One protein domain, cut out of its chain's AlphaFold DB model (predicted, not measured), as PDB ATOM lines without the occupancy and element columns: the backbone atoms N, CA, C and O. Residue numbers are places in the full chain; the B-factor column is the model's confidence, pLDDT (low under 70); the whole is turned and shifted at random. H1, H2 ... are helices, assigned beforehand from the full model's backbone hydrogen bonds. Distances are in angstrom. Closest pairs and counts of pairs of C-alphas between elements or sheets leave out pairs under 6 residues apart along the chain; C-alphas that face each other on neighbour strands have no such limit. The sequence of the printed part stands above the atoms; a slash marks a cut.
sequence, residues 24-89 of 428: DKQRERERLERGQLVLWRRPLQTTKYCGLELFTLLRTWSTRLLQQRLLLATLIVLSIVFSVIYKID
ATOM      1  N   ASP A  24    -143.120 -41.901  95.901       72.38
ATOM      2  CA  ASP A  24    -144.568 -42.035  95.728       72.38
ATOM      3  C   ASP A  24    -145.176 -40.763  95.105       72.38
ATOM      4  O   ASP A  24    -145.903 -40.862  94.119       72.38
ATOM      5  N   LYS A  25    -144.753 -39.563  95.534       77.88
ATOM      6  CA  LYS A  25    -145.132 -38.294  94.876       77.88
ATOM      7  C   LYS A  25    -144.688 -38.207  93.414       77.88
ATOM      8  O   LYS A  25    -145.404 -37.655  92.580       77.88
ATOM      9  N   GLN A  26    -143.501 -38.718  93.089       78.50
ATOM     10  CA  GLN A  26    -143.022 -38.741  91.706       78.50
ATOM     11  C   GLN A  26    -143.856 -39.692  90.838       78.50
ATOM     12  O   GLN A  26    -144.245 -39.320  89.736       78.50
ATOM     13  N   ARG A  27    -144.221 -40.865  91.368       74.12
ATOM     14  CA  ARG A  27    -145.124 -41.809  90.694       74.12
ATOM     15  C   ARG A  27    -146.510 -41.221  90.450       74.12
ATOM     16  O   ARG A  27    -147.084 -41.444  89.390       74.12
ATOM     17  N   GLU A  28    -147.053 -40.462  91.399       75.81
ATOM     18  CA  GLU A  28    -148.331 -39.765  91.212       75.81
ATOM     19  C   GLU A  28    -148.262 -38.723  90.092       75.81
ATOM     20  O   GLU A  28    -149.171 -38.652  89.265       75.81
ATOM     21  N   ARG A  29    -147.165 -37.962  89.994       79.38
ATOM     22  CA  ARG A  29    -146.959 -37.031  88.873       79.38
ATOM     23  C   ARG A  29    -146.865 -37.756  87.535       79.38
ATOM     24  O   ARG A  29    -147.568 -37.380  86.603       79.38
ATOM     25  N   GLU A  30    -146.077 -38.825  87.462       78.94
ATOM     26  CA  GLU A  30    -145.953 -39.651  86.252       78.94
ATOM     27  C   GLU A  30    -147.308 -40.258  85.843       78.94
ATOM     28  O   GLU A  30    -147.627 -40.324  84.658       78.94
ATOM     29  N   ARG A  31    -148.156 -40.645  86.807       73.69
ATOM     30  CA  ARG A  31    -149.537 -41.092  86.548       73.69
ATOM     31  C   ARG A  31    -150.407 -39.987  85.961       73.69
ATOM     32  O   ARG A  31    -151.105 -40.231  84.980       73.69
ATOM     33  N   LEU A  32    -150.359 -38.785  86.534       79.31
ATOM     34  CA  LEU A  32    -151.115 -37.641  86.025       79.31
ATOM     35  C   LEU A  32    -150.667 -37.264  84.610       79.31
ATOM     36  O   LEU A  32    -151.507 -36.957  83.769       79.31
ATOM     37  N   GLU A  33    -149.369 -37.333  84.319       82.19
ATOM     38  CA  GLU A  33    -148.828 -37.112  82.974       82.19
ATOM     39  C   GLU A  33    -149.281 -38.196  81.987       82.19
ATOM     40  O   GLU A  33    -149.711 -37.860  80.883       82.19
ATOM     41  N   ARG A  34    -149.304 -39.476  82.398       81.00
ATOM     42  CA  ARG A  34    -149.888 -40.570  81.597       81.00
ATOM     43  C   ARG A  34    -151.355 -40.313  81.267       81.00
ATOM     44  O   ARG A  34    -151.737 -40.417  80.107       81.00
ATOM     45  N   GLY A  35    -152.158 -39.907  82.251       78.12
ATOM     46  CA  GLY A  35    -153.574 -39.581  82.050       78.12
ATOM     47  C   GLY A  35    -153.816 -38.398  81.103       78.12
ATOM     48  O   GLY A  35    -154.922 -38.227  80.597       78.12
ATOM     49  N   GLN A  36    -152.793 -37.582  80.824       85.12
ATOM     50  CA  GLN A  36    -152.859 -36.492  79.846       85.12
ATOM     51  C   GLN A  36    -152.493 -36.919  78.416       85.12
ATOM     52  O   GLN A  36    -152.739 -36.145  77.486       85.12
ATOM     53  N   LEU A  37    -151.921 -38.115  78.223       82.75
ATOM     54  CA  LEU A  37    -151.604 -38.684  76.909       82.75
ATOM     55  C   LEU A  37    -152.866 -39.251  76.275       82.75
ATOM     56  O   LEU A  37    -153.174 -40.441  76.365       82.75
ATOM     57  N   VAL A  38    -153.621 -38.340  75.681       88.38
ATOM     58  CA  VAL A  38    -154.907 -38.628  75.075       88.38
ATOM     59  C   VAL A  38    -155.006 -37.875  73.757       88.38
ATOM     60  O   VAL A  38    -154.602 -36.711  73.680       88.38
ATOM     61  N   LEU A  39    -155.552 -38.521  72.724       86.12
ATOM     62  CA  LEU A  39    -155.555 -38.014  71.351       86.12
ATOM     63  C   LEU A  39    -156.140 -36.597  71.231       86.12
ATOM     64  O   LEU A  39    -155.591 -35.764  70.520       86.12
ATOM     65  N   TRP A  40    -157.208 -36.295  71.973       84.25
ATOM     66  CA  TRP A  40    -157.866 -34.982  71.951       84.25
ATOM     67  C   TRP A  40    -157.145 -33.897  72.761       84.25
ATOM     68  O   TRP A  40    -157.414 -32.718  72.569       84.25
ATOM     69  N   ARG A  41    -156.230 -34.266  73.667       87.69
ATOM     70  CA  ARG A  41    -155.483 -33.305  74.497       87.69
ATOM     71  C   ARG A  41    -154.081 -33.045  73.955       87.69
ATOM     72  O   ARG A  41    -153.615 -31.910  73.976       87.69
ATOM     73  N   ARG A  42    -153.397 -34.095  73.492       88.31
ATOM     74  CA  ARG A  42    -152.036 -34.040  72.935       88.31
ATOM     75  C   ARG A  42    -151.918 -34.964  71.713       88.31
ATOM     76  O   ARG A  42    -151.261 -36.004  71.814       88.31
ATOM     77  N   PRO A  43    -152.520 -34.619  70.559       89.56
ATOM     78  CA  PRO A  43    -152.621 -35.522  69.406       89.56
ATOM     79  C   PRO A  43    -151.252 -35.977  68.891       89.56
ATOM     80  O   PRO A  43    -150.985 -37.171  68.812       89.56
ATOM     81  N   LEU A  44    -150.337 -35.037  68.630       90.38
ATOM     82  CA  LEU A  44    -149.019 -35.346  68.062       90.38
ATOM     83  C   LEU A  44    -148.150 -36.196  69.002       90.38
ATOM     84  O   LEU A  44    -147.503 -37.146  68.563       90.38
ATOM     85  N   GLN A  45    -148.146 -35.879  70.301       88.25
ATOM     86  CA  GLN A  45    -147.361 -36.623  71.290       88.25
ATOM     87  C   GLN A  45    -147.919 -38.040  71.492       88.25
ATOM     88  O   GLN A  45    -147.146 -38.997  71.537       88.25
ATOM     89  N   THR A  46    -149.246 -38.176  71.557       90.69
ATOM     90  CA  THR A  46    -149.928 -39.470  71.725       90.69
ATOM     91  C   THR A  46    -149.672 -40.372  70.517       90.69
ATOM     92  O   THR A  46    -149.215 -41.500  70.688       90.69
ATOM     93  N   THR A  47    -149.841 -39.864  69.291       90.50
ATOM     94  CA  THR A  47    -149.567 -40.634  68.066       90.50
ATOM     95  C   THR A  47    -148.097 -41.042  67.963       90.50
ATOM     96  O   THR A  47    -147.798 -42.190  67.632       90.50
ATOM     97  N   LYS A  48    -147.160 -40.149  68.320       93.38
ATOM     98  CA  LYS A  48    -145.725 -40.470  68.360       93.38
ATOM     99  C   LYS A  48    -145.421 -41.612  69.333       93.38
ATOM    100  O   LYS A  48    -144.713 -42.546  68.968       93.38
ATOM    101  N   TYR A  49    -145.936 -41.554  70.561       91.62
ATOM    102  CA  TYR A  49    -145.709 -42.598  71.565       91.62
ATOM    103  C   TYR A  49    -146.383 -43.921  71.200       91.62
ATOM    104  O   TYR A  49    -145.763 -44.968  71.359       91.62
ATOM    105  N   CYS A  50    -147.586 -43.882  70.624       91.44
ATOM    106  CA  CYS A  50    -148.237 -45.066  70.068       91.44
ATOM    107  C   CYS A  50    -147.367 -45.732  68.987       91.44
ATOM    108  O   CYS A  50    -147.123 -46.937  69.046       91.44
ATOM    109  N   GLY A  51    -146.844 -44.955  68.030       91.25
ATOM    110  CA  GLY A  51    -145.962 -45.474  66.980       91.25
ATOM    111  C   GLY A  51    -144.662 -46.077  67.526       91.25
ATOM    112  O   GLY A  51    -144.235 -47.142  67.079       91.25
ATOM    113  N   LEU A  52    -144.055 -45.437  68.530       92.31
ATOM    114  CA  LEU A  52    -142.835 -45.937  69.169       92.31
ATOM    115  C   LEU A  52    -143.066 -47.222  69.979       92.31
ATOM    116  O   LEU A  52    -142.221 -48.120  69.925       92.31
ATOM    117  N   GLU A  53    -144.191 -47.360  70.691       91.62
ATOM    118  CA  GLU A  53    -144.519 -48.623  71.370       91.62
ATOM    119  C   GLU A  53    -144.794 -49.727  70.360       91.62
ATOM    120  O   GLU A  53    -144.267 -50.823  70.523       91.62
ATOM    121  N   LEU A  54    -145.526 -49.442  69.277       90.19
ATOM    122  CA  LEU A  54    -145.777 -50.430  68.230       90.19
ATOM    123  C   LEU A  54    -144.463 -50.942  67.621       90.19
ATOM    124  O   LEU A  54    -144.263 -52.150  67.509       90.19
ATOM    125  N   PHE A  55    -143.531 -50.038  67.310       93.00
ATOM    126  CA  PHE A  55    -142.203 -50.407  66.820       93.00
ATOM    127  C   PHE A  55    -141.399 -51.209  67.855       93.00
ATOM    128  O   PHE A  55    -140.757 -52.206  67.521       93.00
ATOM    129  N   THR A  56    -141.452 -50.814  69.128       89.88
ATOM    130  CA  THR A  56    -140.750 -51.508  70.218       89.88
ATOM    131  C   THR A  56    -141.296 -52.918  70.430       89.88
ATOM    132  O   THR A  56    -140.521 -53.866  70.594       89.88
ATOM    133  N   LEU A  57    -142.618 -53.079  70.387       87.75
ATOM    134  CA  LEU A  57    -143.285 -54.373  70.443       87.75
ATOM    135  C   LEU A  57    -142.885 -55.218  69.235       87.75
ATOM    136  O   LEU A  57    -142.348 -56.303  69.433       87.75
ATOM    137  N   LEU A  58    -143.013 -54.703  68.010       88.94
ATOM    138  CA  LEU A  58    -142.600 -55.408  66.791       88.94
ATOM    139  C   LEU A  58    -141.146 -55.887  66.866       88.94
ATOM    140  O   LEU A  58    -140.861 -57.054  66.588       88.94
ATOM    141  N   ARG A  59    -140.229 -55.026  67.320       91.44
ATOM    142  CA  ARG A  59    -138.819 -55.384  67.509       91.44
ATOM    143  C   ARG A  59    -138.646 -56.484  68.555       91.44
ATOM    144  O   ARG A  59    -137.911 -57.433  68.307       91.44
ATOM    145  N   THR A  60    -139.318 -56.378  69.700       88.62
ATOM    146  CA  THR A  60    -139.230 -57.363  70.794       88.62
ATOM    147  C   THR A  60    -139.784 -58.725  70.379       88.62
ATOM    148  O   THR A  60    -139.201 -59.761  70.696       88.62
ATOM    149  N   TRP A  61    -140.905 -58.741  69.661       83.56
ATOM    150  CA  TRP A  61    -141.494 -59.962  69.121       83.56
ATOM    151  C   TRP A  61    -140.576 -60.596  68.074       83.56
ATOM    152  O   TRP A  61    -140.306 -61.792  68.148       83.56
ATOM    153  N   SER A  62    -140.016 -59.788  67.172       84.44
ATOM    154  CA  SER A  62    -139.078 -60.255  66.145       84.44
ATOM    155  C   SER A  62    -137.811 -60.857  66.755       84.44
ATOM    156  O   SER A  62    -137.390 -61.940  66.355       84.44
ATOM    157  N   THR A  63    -137.209 -60.212  67.762       85.94
ATOM    158  CA  THR A  63    -136.004 -60.741  68.421       85.94
ATOM    159  C   THR A  63    -136.285 -62.015  69.210       85.94
ATOM    160  O   THR A  63    -135.490 -62.948  69.135       85.94
ATOM    161  N   ARG A  64    -137.417 -62.102  69.922       85.56
ATOM    162  CA  ARG A  64    -137.828 -63.335  70.618       85.56
ATOM    163  C   ARG A  64    -138.077 -64.486  69.647       85.56
ATOM    164  O   ARG A  64    -137.631 -65.601  69.904       85.56
ATOM    165  N   LEU A  65    -138.730 -64.210  68.518       81.62
ATOM    166  CA  LEU A  65    -138.963 -65.205  67.473       81.62
ATOM    167  C   LEU A  65    -137.636 -65.700  66.869       81.62
ATOM    168  O   LEU A  65    -137.449 -66.900  66.700       81.62
ATOM    169  N   LEU A  66    -136.682 -64.794  66.630       81.62
ATOM    170  CA  LEU A  66    -135.333 -65.124  66.146       81.62
ATOM    171  C   LEU A  66    -134.489 -65.900  67.172       81.62
ATOM    172  O   LEU A  66    -133.658 -66.722  66.787       81.62
ATOM    173  N   GLN A  67    -134.680 -65.659  68.473       84.62
ATOM    174  CA  GLN A  67    -134.031 -66.437  69.535       84.62
ATOM    175  C   GLN A  67    -134.542 -67.883  69.564       84.62
ATOM    176  O   GLN A  67    -133.765 -68.808  69.794       84.62
ATOM    177  N   GLN A  68    -135.820 -68.102  69.249       84.94
ATOM    178  CA  GLN A  68    -136.404 -69.431  69.085       84.94
ATOM    179  C   GLN A  68    -136.193 -69.959  67.659       84.94
ATOM    180  O   GLN A  68    -137.145 -70.270  66.945       84.94
ATOM    181  N   ARG A  69    -134.923 -70.098  67.251       84.31
ATOM    182  CA  ARG A  69    -134.523 -70.536  65.896       84.31
ATOM    183  C   ARG A  69    -135.230 -71.810  65.435       84.31
ATOM    184  O   ARG A  69    -135.590 -71.909  64.268       84.31
ATOM    185  N   LEU A  70    -135.462 -72.755  66.350       83.88
ATOM    186  CA  LEU A  70    -136.196 -73.985  66.059       83.88
ATOM    187  C   LEU A  70    -137.670 -73.708  65.728       83.88
ATOM    188  O   LEU A  70    -138.157 -74.221  64.729       83.88
ATOM    189  N   LEU A  71    -138.355 -72.865  66.510       85.12
ATOM    190  CA  LEU A  71    -139.744 -72.481  66.238       85.12
ATOM    191  C   LEU A  71    -139.849 -71.773  64.883       85.12
ATOM    192  O   LEU A  71    -140.696 -72.123  64.065       85.12
ATOM    193  N   LEU A  72    -138.948 -70.826  64.613       85.69
ATOM    194  CA  LEU A  72    -138.911 -70.121  63.335       85.69
ATOM    195  C   LEU A  72    -138.664 -71.083  62.163       85.69
ATOM    196  O   LEU A  72    -139.393 -71.031  61.177       85.69
ATOM    197  N   ALA A  73    -137.701 -72.001  62.287       87.62
ATOM    198  CA  ALA A  73    -137.446 -73.021  61.274       87.62
ATOM    199  C   ALA A  73    -138.673 -73.919  61.053       87.62
ATOM    200  O   ALA A  73    -139.063 -74.138  59.909       87.62
ATOM    201  N   THR A  74    -139.335 -74.374  62.124       88.25
ATOM    202  CA  THR A  74    -140.561 -75.177  62.003       88.25
ATOM    203  C   THR A  74    -141.688 -74.412  61.317       88.25
ATOM    204  O   THR A  74    -142.340 -74.980  60.451       88.25
ATOM    205  N   LEU A  75    -141.884 -73.126  61.630       88.12
ATOM    206  CA  LEU A  75    -142.903 -72.289  60.990       88.12
ATOM    207  C   LEU A  75    -142.606 -72.055  59.506       88.12
ATOM    208  O   LEU A  75    -143.523 -72.110  58.690       88.12
ATOM    209  N   ILE A  76    -141.340 -71.830  59.143       91.00
ATOM    210  CA  ILE A  76    -140.920 -71.680  57.744       91.00
ATOM    211  C   ILE A  76    -141.173 -72.979  56.976       91.00
ATOM    212  O   ILE A  76    -141.790 -72.940  55.915       91.00
ATOM    213  N   VAL A  77    -140.761 -74.127  57.521       92.69
ATOM    214  CA  VAL A  77    -141.000 -75.436  56.893       92.69
ATOM    215  C   VAL A  77    -142.496 -75.701  56.743       92.69
ATOM    216  O   VAL A  77    -142.929 -76.076  55.658       92.69
ATOM    217  N   LEU A  78    -143.305 -75.443  57.778       90.81
ATOM    218  CA  LEU A  78    -144.761 -75.601  57.702       90.81
ATOM    219  C   LEU A  78    -145.377 -74.697  56.629       90.81
ATOM    220  O   LEU A  78    -146.250 -75.142  55.892       90.81
ATOM    221  N   SER A  79    -144.911 -73.450  56.524       88.38
ATOM    222  CA  SER A  79    -145.368 -72.495  55.512       88.38
ATOM    223  C   SER A  79    -145.027 -72.964  54.098       88.38
ATOM    224  O   SER A  79    -145.893 -72.956  53.226       88.38
ATOM    225  N   ILE A  80    -143.801 -73.454  53.874       92.06
ATOM    226  CA  ILE A  80    -143.378 -74.014  52.582       92.06
ATOM    227  C   ILE A  80    -144.230 -75.237  52.234       92.06
ATOM    228  O   ILE A  80    -144.790 -75.293  51.143       92.06
ATOM    229  N   VAL A  81    -144.384 -76.181  53.167       90.06
ATOM    230  CA  VAL A  81    -145.207 -77.385  52.975       90.06
ATOM    231  C   VAL A  81    -146.655 -77.009  52.661       90.06
ATOM    232  O   VAL A  81    -147.227 -77.536  51.713       90.06
ATOM    233  N   PHE A  82    -147.234 -76.056  53.390       86.94
ATOM    234  CA  PHE A  82    -148.589 -75.572  53.137       86.94
ATOM    235  C   PHE A  82    -148.716 -74.900  51.765       86.94
ATOM    236  O   PHE A  82    -149.683 -75.146  51.051       86.94
ATOM    237  N   SER A  83    -147.728 -74.097  51.359       85.75
ATOM    238  CA  SER A  83    -147.704 -73.446  50.042       85.75
ATOM    239  C   SER A  83    -147.618 -74.464  48.904       85.75
ATOM    240  O   SER A  83    -148.327 -74.339  47.909       85.75
ATOM    241  N   VAL A  84    -146.802 -75.508  49.073       87.19
ATOM    242  CA  VAL A  84    -146.685 -76.617  48.118       87.19
ATOM    243  C   VAL A  84    -148.001 -77.393  48.031       87.19
ATOM    244  O   VAL A  84    -148.515 -77.581  46.934       87.19
ATOM    245  N   ILE A  85    -148.605 -77.758  49.167       84.69
ATOM    246  CA  ILE A  85    -149.918 -78.428  49.221       84.69
ATOM    247  C   ILE A  85    -151.019 -77.571  48.576       84.69
ATOM    248  O   ILE A  85    -151.926 -78.108  47.955       84.69
ATOM    249  N   TYR A  86    -150.944 -76.244  48.690       83.69
ATOM    250  CA  TYR A  86    -151.907 -75.338  48.063       83.69
ATOM    251  C   TYR A  86    -151.757 -75.251  46.537       83.69
ATOM    252  O   TYR A  86    -152.713 -74.921  45.840       83.69
ATOM    253  N   LYS A  87    -150.553 -75.498  46.009       85.56
ATOM    254  CA  LYS A  87    -150.239 -75.370  44.578       85.56
ATOM    255  C   LYS A  87    -150.348 -76.679  43.802       85.56
ATOM    256  O   LYS A  87    -150.439 -76.620  42.582       85.56
ATOM    257  N   ILE A  88    -150.300 -77.826  44.475       88.00
ATOM    258  CA  ILE A  88    -150.428 -79.130  43.825       88.00
ATOM    259  C   ILE A  88    -151.901 -79.396  43.500       88.00
ATOM    260  O   ILE A  88    -152.791 -79.204  44.330       88.00
ATOM    261  N   ASP A  89    -152.155 -79.863  42.280       84.38
ATOM    262  CA  ASP A  89    -153.467 -80.355  41.876       84.38
ATOM    263  C   ASP A  89    -153.696 -81.766  42.421       84.38
ATOM    264  O   ASP A  89    -152.859 -82.661  42.288       84.38
TER     265      ASP A  89
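Overview. This is residues 24 to 89 of the 428 residues of the protein "Transport and golgi organization 5, isoform B" of Drosophila melanogaster (UniProt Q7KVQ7). Three helices follow one another as an open zigzag with no core: H2, the longest, makes the middle stroke, and the shorter H1 and H3 turn off from its two ends. H2 and H3 meet at a sharp corner, while a short loop joins H1 to the other end of H2. The printed part has 66 residues, with three named helices in the order H1, H2, H3 and no named strand; its class is all helix. It is extended, with a radius of gyration of the C-alphas of 21.0 A, and the C-alphas span 64 by 27 by 12 A.

Arrangement. H1, residues 24 to 35, touches no helix. H2, residues 43 to 67, is apart from H1, though a short link of 7 residues joins them. H3, residues 69 to 87, follows H2 after a tight link of 1 residue. H2 and H3 only just touch, and only at the corner by their link, with 3 pairs of C-alphas within 8 A. H2 touches H3 with residues 65 to 66 alone, and H3 touches H2 with residues 71 to 72 alone; the closest C-alphas of the two helices, those of Leu 65 and Leu 72, are 6.4 A apart. The lines of H2 and H3 are about perpendicular, at 88 degrees. H1 and H3 are apart. Every O i to N i+4 pair is within hydrogen-bond range in H1, H2 and H3.

Along the chain. H1 begins at C-alpha 24, at (-144.568, -42.035, 95.728), and measures 16.6 A from first to last C-alpha. H2 measures 36.1 A and begins at C-alpha 43, at (-152.621, -35.522, 69.406). H3 measures 26.9 A and ends at C-alpha 87, at (-150.239, -75.370, 44.578).

Size, cuts and confidence. The two C-alphas farthest apart, those of Lys 25 and Asp 89, are 68.2 A apart. Residues 24 to 33 and 51 to 89 stand free. The printed part has no cut and no long link. Its mean pLDDT is 85.9, and no printed residue is under 70.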